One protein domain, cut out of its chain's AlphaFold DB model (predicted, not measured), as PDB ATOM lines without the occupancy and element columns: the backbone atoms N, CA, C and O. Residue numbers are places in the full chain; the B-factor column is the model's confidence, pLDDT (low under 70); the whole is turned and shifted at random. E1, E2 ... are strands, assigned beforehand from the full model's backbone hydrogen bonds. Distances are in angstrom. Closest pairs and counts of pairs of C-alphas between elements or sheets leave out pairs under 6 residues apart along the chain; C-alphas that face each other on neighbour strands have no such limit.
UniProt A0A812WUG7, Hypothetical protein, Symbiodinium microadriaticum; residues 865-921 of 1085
ATOM      1  N   LYS A 865     178.059 140.536 173.449       89.12
ATOM      2  CA  LYS A 865     177.108 141.322 172.658       89.12
ATOM      3  C   LYS A 865     175.940 141.795 173.519       89.12
ATOM      4  O   LYS A 865     175.324 141.011 174.240       89.12
ATOM      5  N   ILE A 866     175.601 143.067 173.375       88.00
ATOM      6  CA  ILE A 866     174.572 143.747 174.160       88.00
ATOM      7  C   ILE A 866     173.765 144.690 173.274       88.00
ATOM      8  O   ILE A 866     174.267 145.194 172.275       88.00
ATOM      9  N   GLU A 867     172.536 144.978 173.675       88.38
ATOM     10  CA  GLU A 867     171.820 146.177 173.249       88.38
ATOM     11  C   GLU A 867     171.930 147.242 174.339       88.38
ATOM     12  O   GLU A 867     171.972 146.932 175.531       88.38
ATOM     13  N   PHE A 868     171.923 148.512 173.951       90.06
ATOM     14  CA  PHE A 868     171.934 149.619 174.898       90.06
ATOM     15  C   PHE A 868     171.076 150.798 174.426       90.06
ATOM     16  O   PHE A 868     170.882 151.005 173.227       90.06
ATOM     17  N   LEU A 869     170.513 151.552 175.372       88.75
ATOM     18  CA  LEU A 869     169.618 152.672 175.094       88.75
ATOM     19  C   LEU A 869     170.431 153.907 174.685       88.75
ATOM     20  O   LEU A 869     170.998 154.602 175.529       88.75
ATOM     21  N   TRP A 870     170.465 154.202 173.385       87.75
ATOM     22  CA  TRP A 870     171.029 155.449 172.877       87.75
ATOM     23  C   TRP A 870     170.034 156.597 173.082       87.75
ATOM     24  O   TRP A 870     169.042 156.709 172.359       87.75
ATOM     25  N   VAL A 871     170.312 157.465 174.052       86.00
ATOM     26  CA  VAL A 871     169.621 158.749 174.240       86.00
ATOM     27  C   VAL A 871     170.484 159.835 173.592       86.00
ATOM     28  O   VAL A 871     171.684 159.894 173.854       86.00
ATOM     29  N   GLN A 872     169.915 160.671 172.718       81.69
ATOM     30  CA  GLN A 872     170.651 161.823 172.185       81.69
ATOM     31  C   GLN A 872     170.767 162.919 173.250       81.69
ATOM     32  O   GLN A 872     169.875 163.093 174.078       81.69
ATOM     33  N   GLU A 873     171.859 163.677 173.216       78.75
ATOM     34  CA  GLU A 873     172.090 164.788 174.139       78.75
ATOM     35  C   GLU A 873     170.944 165.817 174.048       78.75
ATOM     36  O   GLU A 873     170.581 166.267 172.961       78.75
ATOM     37  N   GLY A 874     170.318 166.130 175.188       80.19
ATOM     38  CA  GLY A 874     169.122 166.980 175.262       80.19
ATOM     39  C   GLY A 874     167.774 166.281 175.007       80.19
ATOM     40  O   GLY A 874     166.740 166.941 175.100       80.19
ATOM     41  N   GLN A 875     167.740 164.974 174.722       81.56
ATOM     42  CA  GLN A 875     166.498 164.188 174.648       81.56
ATOM     43  C   GLN A 875     166.193 163.446 175.959       81.56
ATOM     44  O   GLN A 875     167.077 163.160 176.762       81.56
ATOM     45  N   SER A 876     164.917 163.110 176.168       82.75
ATOM     46  CA  SER A 876     164.471 162.321 177.323       82.75
ATOM     47  C   SER A 876     164.794 160.828 177.167       82.75
ATOM     48  O   SER A 876     164.856 160.317 176.044       82.75
ATOM     49  N   GLU A 877     164.903 160.095 178.280       80.25
ATOM     50  CA  GLU A 877     165.096 158.633 178.256       80.25
ATOM     51  C   GLU A 877     163.954 157.908 177.513       80.25
ATOM     52  O   GLU A 877     164.205 156.946 176.790       80.25
ATOM     53  N   ALA A 878     162.721 158.428 177.591       76.88
ATOM     54  CA  ALA A 878     161.546 157.895 176.892       76.88
ATOM     55  C   ALA A 878     161.623 157.996 175.353       76.88
ATOM     56  O   ALA A 878     160.916 157.276 174.651       76.88
ATOM     57  N   SER A 879     162.484 158.874 174.825       80.31
ATOM     58  CA  SER A 879     162.769 159.024 173.388       80.31
ATOM     59  C   SER A 879     164.033 158.278 172.930       80.31
ATOM     60  O   SER A 879     164.373 158.325 171.748       80.31
ATOM     61  N   GLY A 880     164.736 157.590 173.837       85.00
ATOM     62  CA  GLY A 880     165.943 156.831 173.511       85.00
ATOM     63  C   GLY A 880     165.672 155.615 172.618       85.00
ATOM     64  O   GLY A 880     164.610 154.993 172.677       85.00
ATOM     65  N   LYS A 881     166.662 155.231 171.804       87.38
ATOM     66  CA  LYS A 881     166.579 154.076 170.901       87.38
ATOM     67  C   LYS A 881     167.575 152.984 171.285       87.38
ATOM     68  O   LYS A 881     168.787 153.198 171.264       87.38
ATOM     69  N   TRP A 882     167.067 151.782 171.556       87.38
ATOM     70  CA  TRP A 882     167.896 150.588 171.722       87.38
ATOM     71  C   TRP A 882     168.718 150.312 170.454       87.38
ATOM     72  O   TRP A 882     168.178 150.313 169.345       87.38
ATOM     73  N   SER A 883     170.025 150.134 170.635       88.00
ATOM     74  CA  SER A 883     171.022 149.953 169.576       88.00
ATOM     75  C   SER A 883     171.981 148.822 169.946       88.00
ATOM     76  O   SER A 883     172.311 148.667 171.121       88.00
ATOM     77  N   ASP A 884     172.446 148.055 168.962       90.75
ATOM     78  CA  ASP A 884     173.385 146.951 169.187       90.75
ATOM     79  C   ASP A 884     174.802 147.450 169.508       90.75
ATOM     80  O   ASP A 884     175.254 148.491 169.023       90.75
ATOM     81  N   GLY A 885     175.530 146.676 170.308       91.50
ATOM     82  CA  GLY A 885     176.894 146.965 170.716       91.50
ATOM     83  C   GLY A 885     177.599 145.779 171.375       91.50
ATOM     84  O   GLY A 885     177.176 144.624 171.319       91.50
ATOM     85  N   THR A 886     178.740 146.067 171.988       91.19
ATOM     86  CA  THR A 886     179.625 145.095 172.631       91.19
ATOM     87  C   THR A 886     180.143 145.672 173.937       91.19
ATOM     88  O   THR A 886     180.675 146.787 173.972       91.19
ATOM     89  N   PHE A 887     180.006 144.922 175.025       89.69
ATOM     90  CA  PHE A 887     180.496 145.333 176.329       89.69
ATOM     91  C   PHE A 887     182.029 145.365 176.347       89.69
ATOM     92  O   PHE A 887     182.695 144.418 175.925       89.69
ATOM     93  N   ILE A 888     182.596 146.452 176.878       90.12
ATOM     94  CA  ILE A 888     184.041 146.590 177.077       90.12
ATOM     95  C   ILE A 888     184.376 146.345 178.550       90.12
ATOM     96  O   ILE A 888     185.071 145.389 178.887       90.12
ATOM     97  N   ARG A 889     183.924 147.235 179.441       86.31
ATOM     98  CA  ARG A 889     184.261 147.218 180.874       86.31
ATOM     99  C   ARG A 889     183.296 148.078 181.684       86.31
ATOM    100  O   ARG A 889     182.741 149.036 181.153       86.31
ATOM    101  N   ARG A 890     183.183 147.815 182.988       81.75
ATOM    102  CA  ARG A 890     182.634 148.795 183.943       81.75
ATOM    103  C   ARG A 890     183.577 149.996 184.057       81.75
ATOM    104  O   ARG A 890     184.796 149.842 183.941       81.75
ATOM    105  N   CYS A 891     183.016 151.182 184.255       81.69
ATOM    106  CA  CYS A 891     183.784 152.376 184.597       81.69
ATOM    107  C   CYS A 891     184.260 152.295 186.060       81.69
ATOM    108  O   CYS A 891     183.638 151.629 186.887       81.69
ATOM    109  N   VAL A 892     185.381 152.948 186.380       61.88
ATOM    110  CA  VAL A 892     185.911 153.011 187.753       61.88
ATOM    111  C   VAL A 892     185.350 154.275 188.403       61.88
ATOM    112  O   VAL A 892     185.792 155.375 188.087       61.88
ATOM    113  N   GLY A 893     184.335 154.102 189.248       61.78
ATOM    114  CA  GLY A 893     183.517 155.162 189.842       61.78
ATOM    115  C   GLY A 893     182.357 154.559 190.644       61.78
ATOM    116  O   GLY A 893     182.448 153.402 191.060       61.78
ATOM    117  N   GLU A 894     181.259 155.296 190.827       48.84
ATOM    118  CA  GLU A 894     180.088 154.891 191.633       48.84
ATOM    119  C   GLU A 894     179.200 153.807 190.974       48.84
ATOM    120  O   GLU A 894     178.006 153.990 190.747       48.84
ATOM    121  N   GLY A 895     179.788 152.647 190.662       55.22
ATOM    122  CA  GLY A 895     179.124 151.355 190.418       55.22
ATOM    123  C   GLY A 895     178.269 151.192 189.151       55.22
ATOM    124  O   GLY A 895     178.136 150.071 188.657       55.22
ATOM    125  N   ASN A 896     177.711 152.277 188.617       76.19
ATOM    126  CA  ASN A 896     176.518 152.256 187.768       76.19
ATOM    127  C   ASN A 896     176.767 152.603 186.292       76.19
ATOM    128  O   ASN A 896     175.801 152.795 185.562       76.19
ATOM    129  N   GLU A 897     178.017 152.656 185.824       85.25
ATOM    130  CA  GLU A 897     178.358 152.982 184.429       85.25
ATOM    131  C   GLU A 897     179.213 151.913 183.741       85.25
ATOM    132  O   GLU A 897     180.089 151.277 184.342       85.25
ATOM    133  N   VAL A 898     178.981 151.741 182.439       86.81
ATOM    134  CA  VAL A 898     179.668 150.770 181.585       86.81
ATOM    135  C   VAL A 898     180.102 151.398 180.268       86.81
ATOM    136  O   VAL A 898     179.366 152.161 179.645       86.81
ATOM    137  N   LYS A 899     181.313 151.050 179.819       90.44
ATOM    138  CA  LYS A 899     181.817 151.430 178.501       90.44
ATOM    139  C   LYS A 899     181.393 150.389 177.465       90.44
ATOM    140  O   LYS A 899     181.681 149.198 177.622       90.44
ATOM    141  N   VAL A 900     180.746 150.856 176.404       91.31
ATOM    142  CA  VAL A 900     180.155 150.046 175.331       91.31
ATOM    143  C   VAL A 900     180.761 150.467 173.998       91.31
ATOM    144  O   VAL A 900     180.829 151.658 173.694       91.31
ATOM    145  N   ARG A 901     181.200 149.497 173.190       90.31
ATOM    146  CA  ARG A 901     181.557 149.722 171.785       90.31
ATOM    147  C   ARG A 901     180.315 149.518 170.929       90.31
ATOM    148  O   ARG A 901     179.600 148.547 171.143       90.31
ATOM    149  N   TYR A 902     180.074 150.381 169.955       88.25
ATOM    150  CA  TYR A 902     178.978 150.216 169.005       88.25
ATOM    151  C   TYR A 902     179.385 150.708 167.617       88.25
ATOM    152  O   TYR A 902     180.259 151.570 167.477       88.25
ATOM    153  N   GLU A 903     178.770 150.130 166.589       79.12
ATOM    154  CA  GLU A 903     179.042 150.485 165.201       79.12
ATOM    155  C   GLU A 903     177.947 151.419 164.686       79.12
ATOM    156  O   GLU A 903     176.803 151.020 164.470       79.12
ATOM    157  N   HIS A 904     178.299 152.687 164.475       72.62
ATOM    158  CA  HIS A 904     177.393 153.666 163.887       72.62
ATOM    159  C   HIS A 904     178.020 154.247 162.625       72.62
ATOM    160  O   HIS A 904     179.118 154.799 162.664       72.62
ATOM    161  N   GLN A 905     177.317 154.107 161.497       67.88
ATOM    162  CA  GLN A 905     177.740 154.635 160.193       67.88
ATOM    163  C   GLN A 905     179.173 154.198 159.803       67.88
ATOM    164  O   GLN A 905     179.999 155.020 159.412       67.88
ATOM    165  N   GLN A 906     179.466 152.894 159.935       59.19
ATOM    166  CA  GLN A 906     180.769 152.273 159.620       59.19
ATOM    167  C   GLN A 906     181.958 152.814 160.441       59.19
ATOM    168  O   GLN A 906     183.111 152.756 160.008       59.19
ATOM    169  N   LYS A 907     181.699 153.342 161.645       71.00
ATOM    170  CA  LYS A 907     182.734 153.702 162.621       71.00
ATOM    171  C   LYS A 907     182.453 153.052 163.970       71.00
ATOM    172  O   LYS A 907     181.344 153.131 164.495       71.00
ATOM    173  N   ASN A 908     183.498 152.448 164.533       78.00
ATOM    174  CA  ASN A 908     183.509 151.950 165.904       78.00
ATOM    175  C   ASN A 908     183.629 153.130 166.870       78.00
ATOM    176  O   ASN A 908     184.697 153.735 166.977       78.00
ATOM    177  N   PHE A 909     182.552 153.432 167.586       84.25
ATOM    178  CA  PHE A 909     182.553 154.393 168.682       84.25
ATOM    179  C   PHE A 909     182.545 153.652 170.020       84.25
ATOM    180  O   PHE A 909     181.959 152.578 170.146       84.25
ATOM    181  N   GLU A 910     183.194 154.224 171.034       90.19
ATOM    182  CA  GLU A 910     183.125 153.726 172.409       90.19
ATOM    183  C   GLU A 910     182.487 154.788 173.297       90.19
ATOM    184  O   GLU A 910     183.106 155.816 173.570       90.19
ATOM    185  N   THR A 911     181.265 154.527 173.753       89.94
ATOM    186  CA  THR A 911     180.508 155.419 174.636       89.94
ATOM    187  C   THR A 911     180.503 154.899 176.073       89.94
ATOM    188  O   THR A 911     180.844 153.739 176.323       89.94
ATOM    189  N   VAL A 912     180.117 155.749 177.020       89.44
ATOM    190  CA  VAL A 912     179.760 155.352 178.385       89.44
ATOM    191  C   VAL A 912     178.250 155.495 178.523       89.44
ATOM    192  O   VAL A 912     177.686 156.503 178.105       89.44
ATOM    193  N   VAL A 913     177.597 154.484 179.087       88.81
ATOM    194  CA  VAL A 913     176.169 154.527 179.423       88.81
ATOM    195  C   VAL A 913     175.924 153.963 180.822       88.81
ATOM    196  O   VAL A 913     176.693 153.112 181.285       88.81
ATOM    197  N   PRO A 914     174.846 154.395 181.502       85.38
ATOM    198  CA  PRO A 914     174.390 153.763 182.731       85.38
ATOM    199  C   PRO A 914     174.153 152.260 182.541       85.38
ATOM    200  O   PRO A 914     173.618 151.831 181.520       85.38
ATOM    201  N   LEU A 915     174.471 151.449 183.549       79.56
ATOM    202  CA  LEU A 915     174.242 150.002 183.546       79.56
ATOM    203  C   LEU A 915     172.750 149.666 183.354       79.56
ATOM    204  O   LEU A 915     172.431 148.731 182.630       79.56
ATOM    205  N   LYS A 916     171.843 150.496 183.898       80.81
ATOM    206  CA  LYS A 916     170.384 150.409 183.667       80.81
ATOM    207  C   LYS A 916     169.958 150.588 182.199       80.81
ATOM    208  O   LYS A 916     168.815 150.316 181.856       80.81
ATOM    209  N   HIS A 917     170.848 151.087 181.341       86.88
ATOM    210  CA  HIS A 917     170.619 151.307 179.912       86.88
ATOM    211  C   HIS A 917     171.279 150.228 179.042       86.88
ATOM    212  O   HIS A 917     171.378 150.423 177.835       86.88
ATOM    213  N   VAL A 918     171.722 149.103 179.614       82.88
ATOM    214  CA  VAL A 918     172.330 147.975 178.890       82.88
ATOM    215  C   VAL A 918     171.544 146.689 179.141       82.88
ATOM    216  O   VAL A 918     171.083 146.445 180.251       82.88
ATOM    217  N   ARG A 919     171.380 145.871 178.096       83.25
ATOM    218  CA  ARG A 919     170.684 144.576 178.120       83.25
ATOM    219  C   ARG A 919     171.329 143.581 177.138       83.25
ATOM    220  O   ARG A 919     172.090 144.008 176.275       83.25
ATOM    221  N   PRO A 920     171.036 142.270 177.191       79.94
ATOM    222  CA  PRO A 920     171.566 141.312 176.211       79.94
ATOM    223  C   PRO A 920     171.022 141.551 174.791       79.94
ATOM    224  O   PRO A 920     169.898 142.044 174.645       79.94
ATOM    225  N   GLU A 921     171.781 141.147 173.762       79.56
ATOM    226  CA  GLU A 921     171.303 141.007 172.368       79.56
ATOM    227  C   GLU A 921     169.986 140.202 172.342       79.56
ATOM    228  O   GLU A 921     169.874 139.198 173.049       79.56
TER     229      GLU A 921
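What this domain is: This is residues 865 to 921 of the 1085 residues of the protein "Hypothetical protein" of Symbiodinium microadriaticum (UniProt A0A812WUG7). A single small sheet of five strands is folded back on itself, so that the leaf of E4 and E3 faces the leaf of E1 and E5, with the sharply bent E2 as the hinge between them. The tight link after E4 crosses from one leaf to the other and brings short E5 to the far edge of the sheet, beside E1. The printed part has 57 residues with no named helix and five named strands, E1 to E5 along the chain; the sheet's order is E4, E3, E2, E1, E5, antiparallel throughout, and the class is all strand. The whole is compact, with a radius of gyration of the C-alphas of 11.0 A, and rounded, spanning 28 by 25 by 19 A.

Where its parts are: Begin at the hinge, E2, residues 881 to 890, which runs 21.3 A from C-alpha 881 at (166.579, 154.076, 170.901) and bends by 81 degrees at Thr 886. On one side of it find E3, residues 897 to 904, 20.6 A long, and then E4, residues 907 to 914, 21.8 A long. On the other side, E1, residues 865 to 870, begins at C-alpha 865 at (177.108, 141.322, 172.658) and runs 15.4 A. Last comes E5, residues 918 to 920, 7.2 A long, ending at C-alpha 920 at (171.566, 141.312, 176.211).

How they stand to each other: The sheet is strongly twisted, and its edge strands are E4 and E5. Look first along E2, where the pairing is staggered: residues 881 to 886 pair with E1 and residues 886 to 890 with E3. E2 and E1 form a hairpin, with N 868 and O 883 within hydrogen-bond range at 2.9 A. E2 and E3 form the next, with N 886 and O 901 at 2.8 A. E3 and E4 form a third, at 152 degrees between their directions, with N 900 and O 911 at 2.9 A. E1, E2, E3 and E4 form a meander, each strand the antiparallel neighbour of the one before. At the other edge, E5 is antiparallel to E1 at 145 degrees, with N 867 and O 919 at 2.8 A. Across the fold, the closest C-alphas of E1 and E4, those of Phe 868 and Val 913, are 7.9 A apart. E3 and E5 are only just apart, at 8.3 A, and E4 and E5 meet only through their link.

The domain as a whole: The two farthest C-alphas, those of Glu 894 and Gln 906, are 32.1 A apart. The printed part has no cut and no long link; the links E3 to E4 and E4 to E5 are tight. Look for low confidence, pLDDT under 70, at residues 892 to 895 and 905 to 906; the mean of the printed part is 82.0.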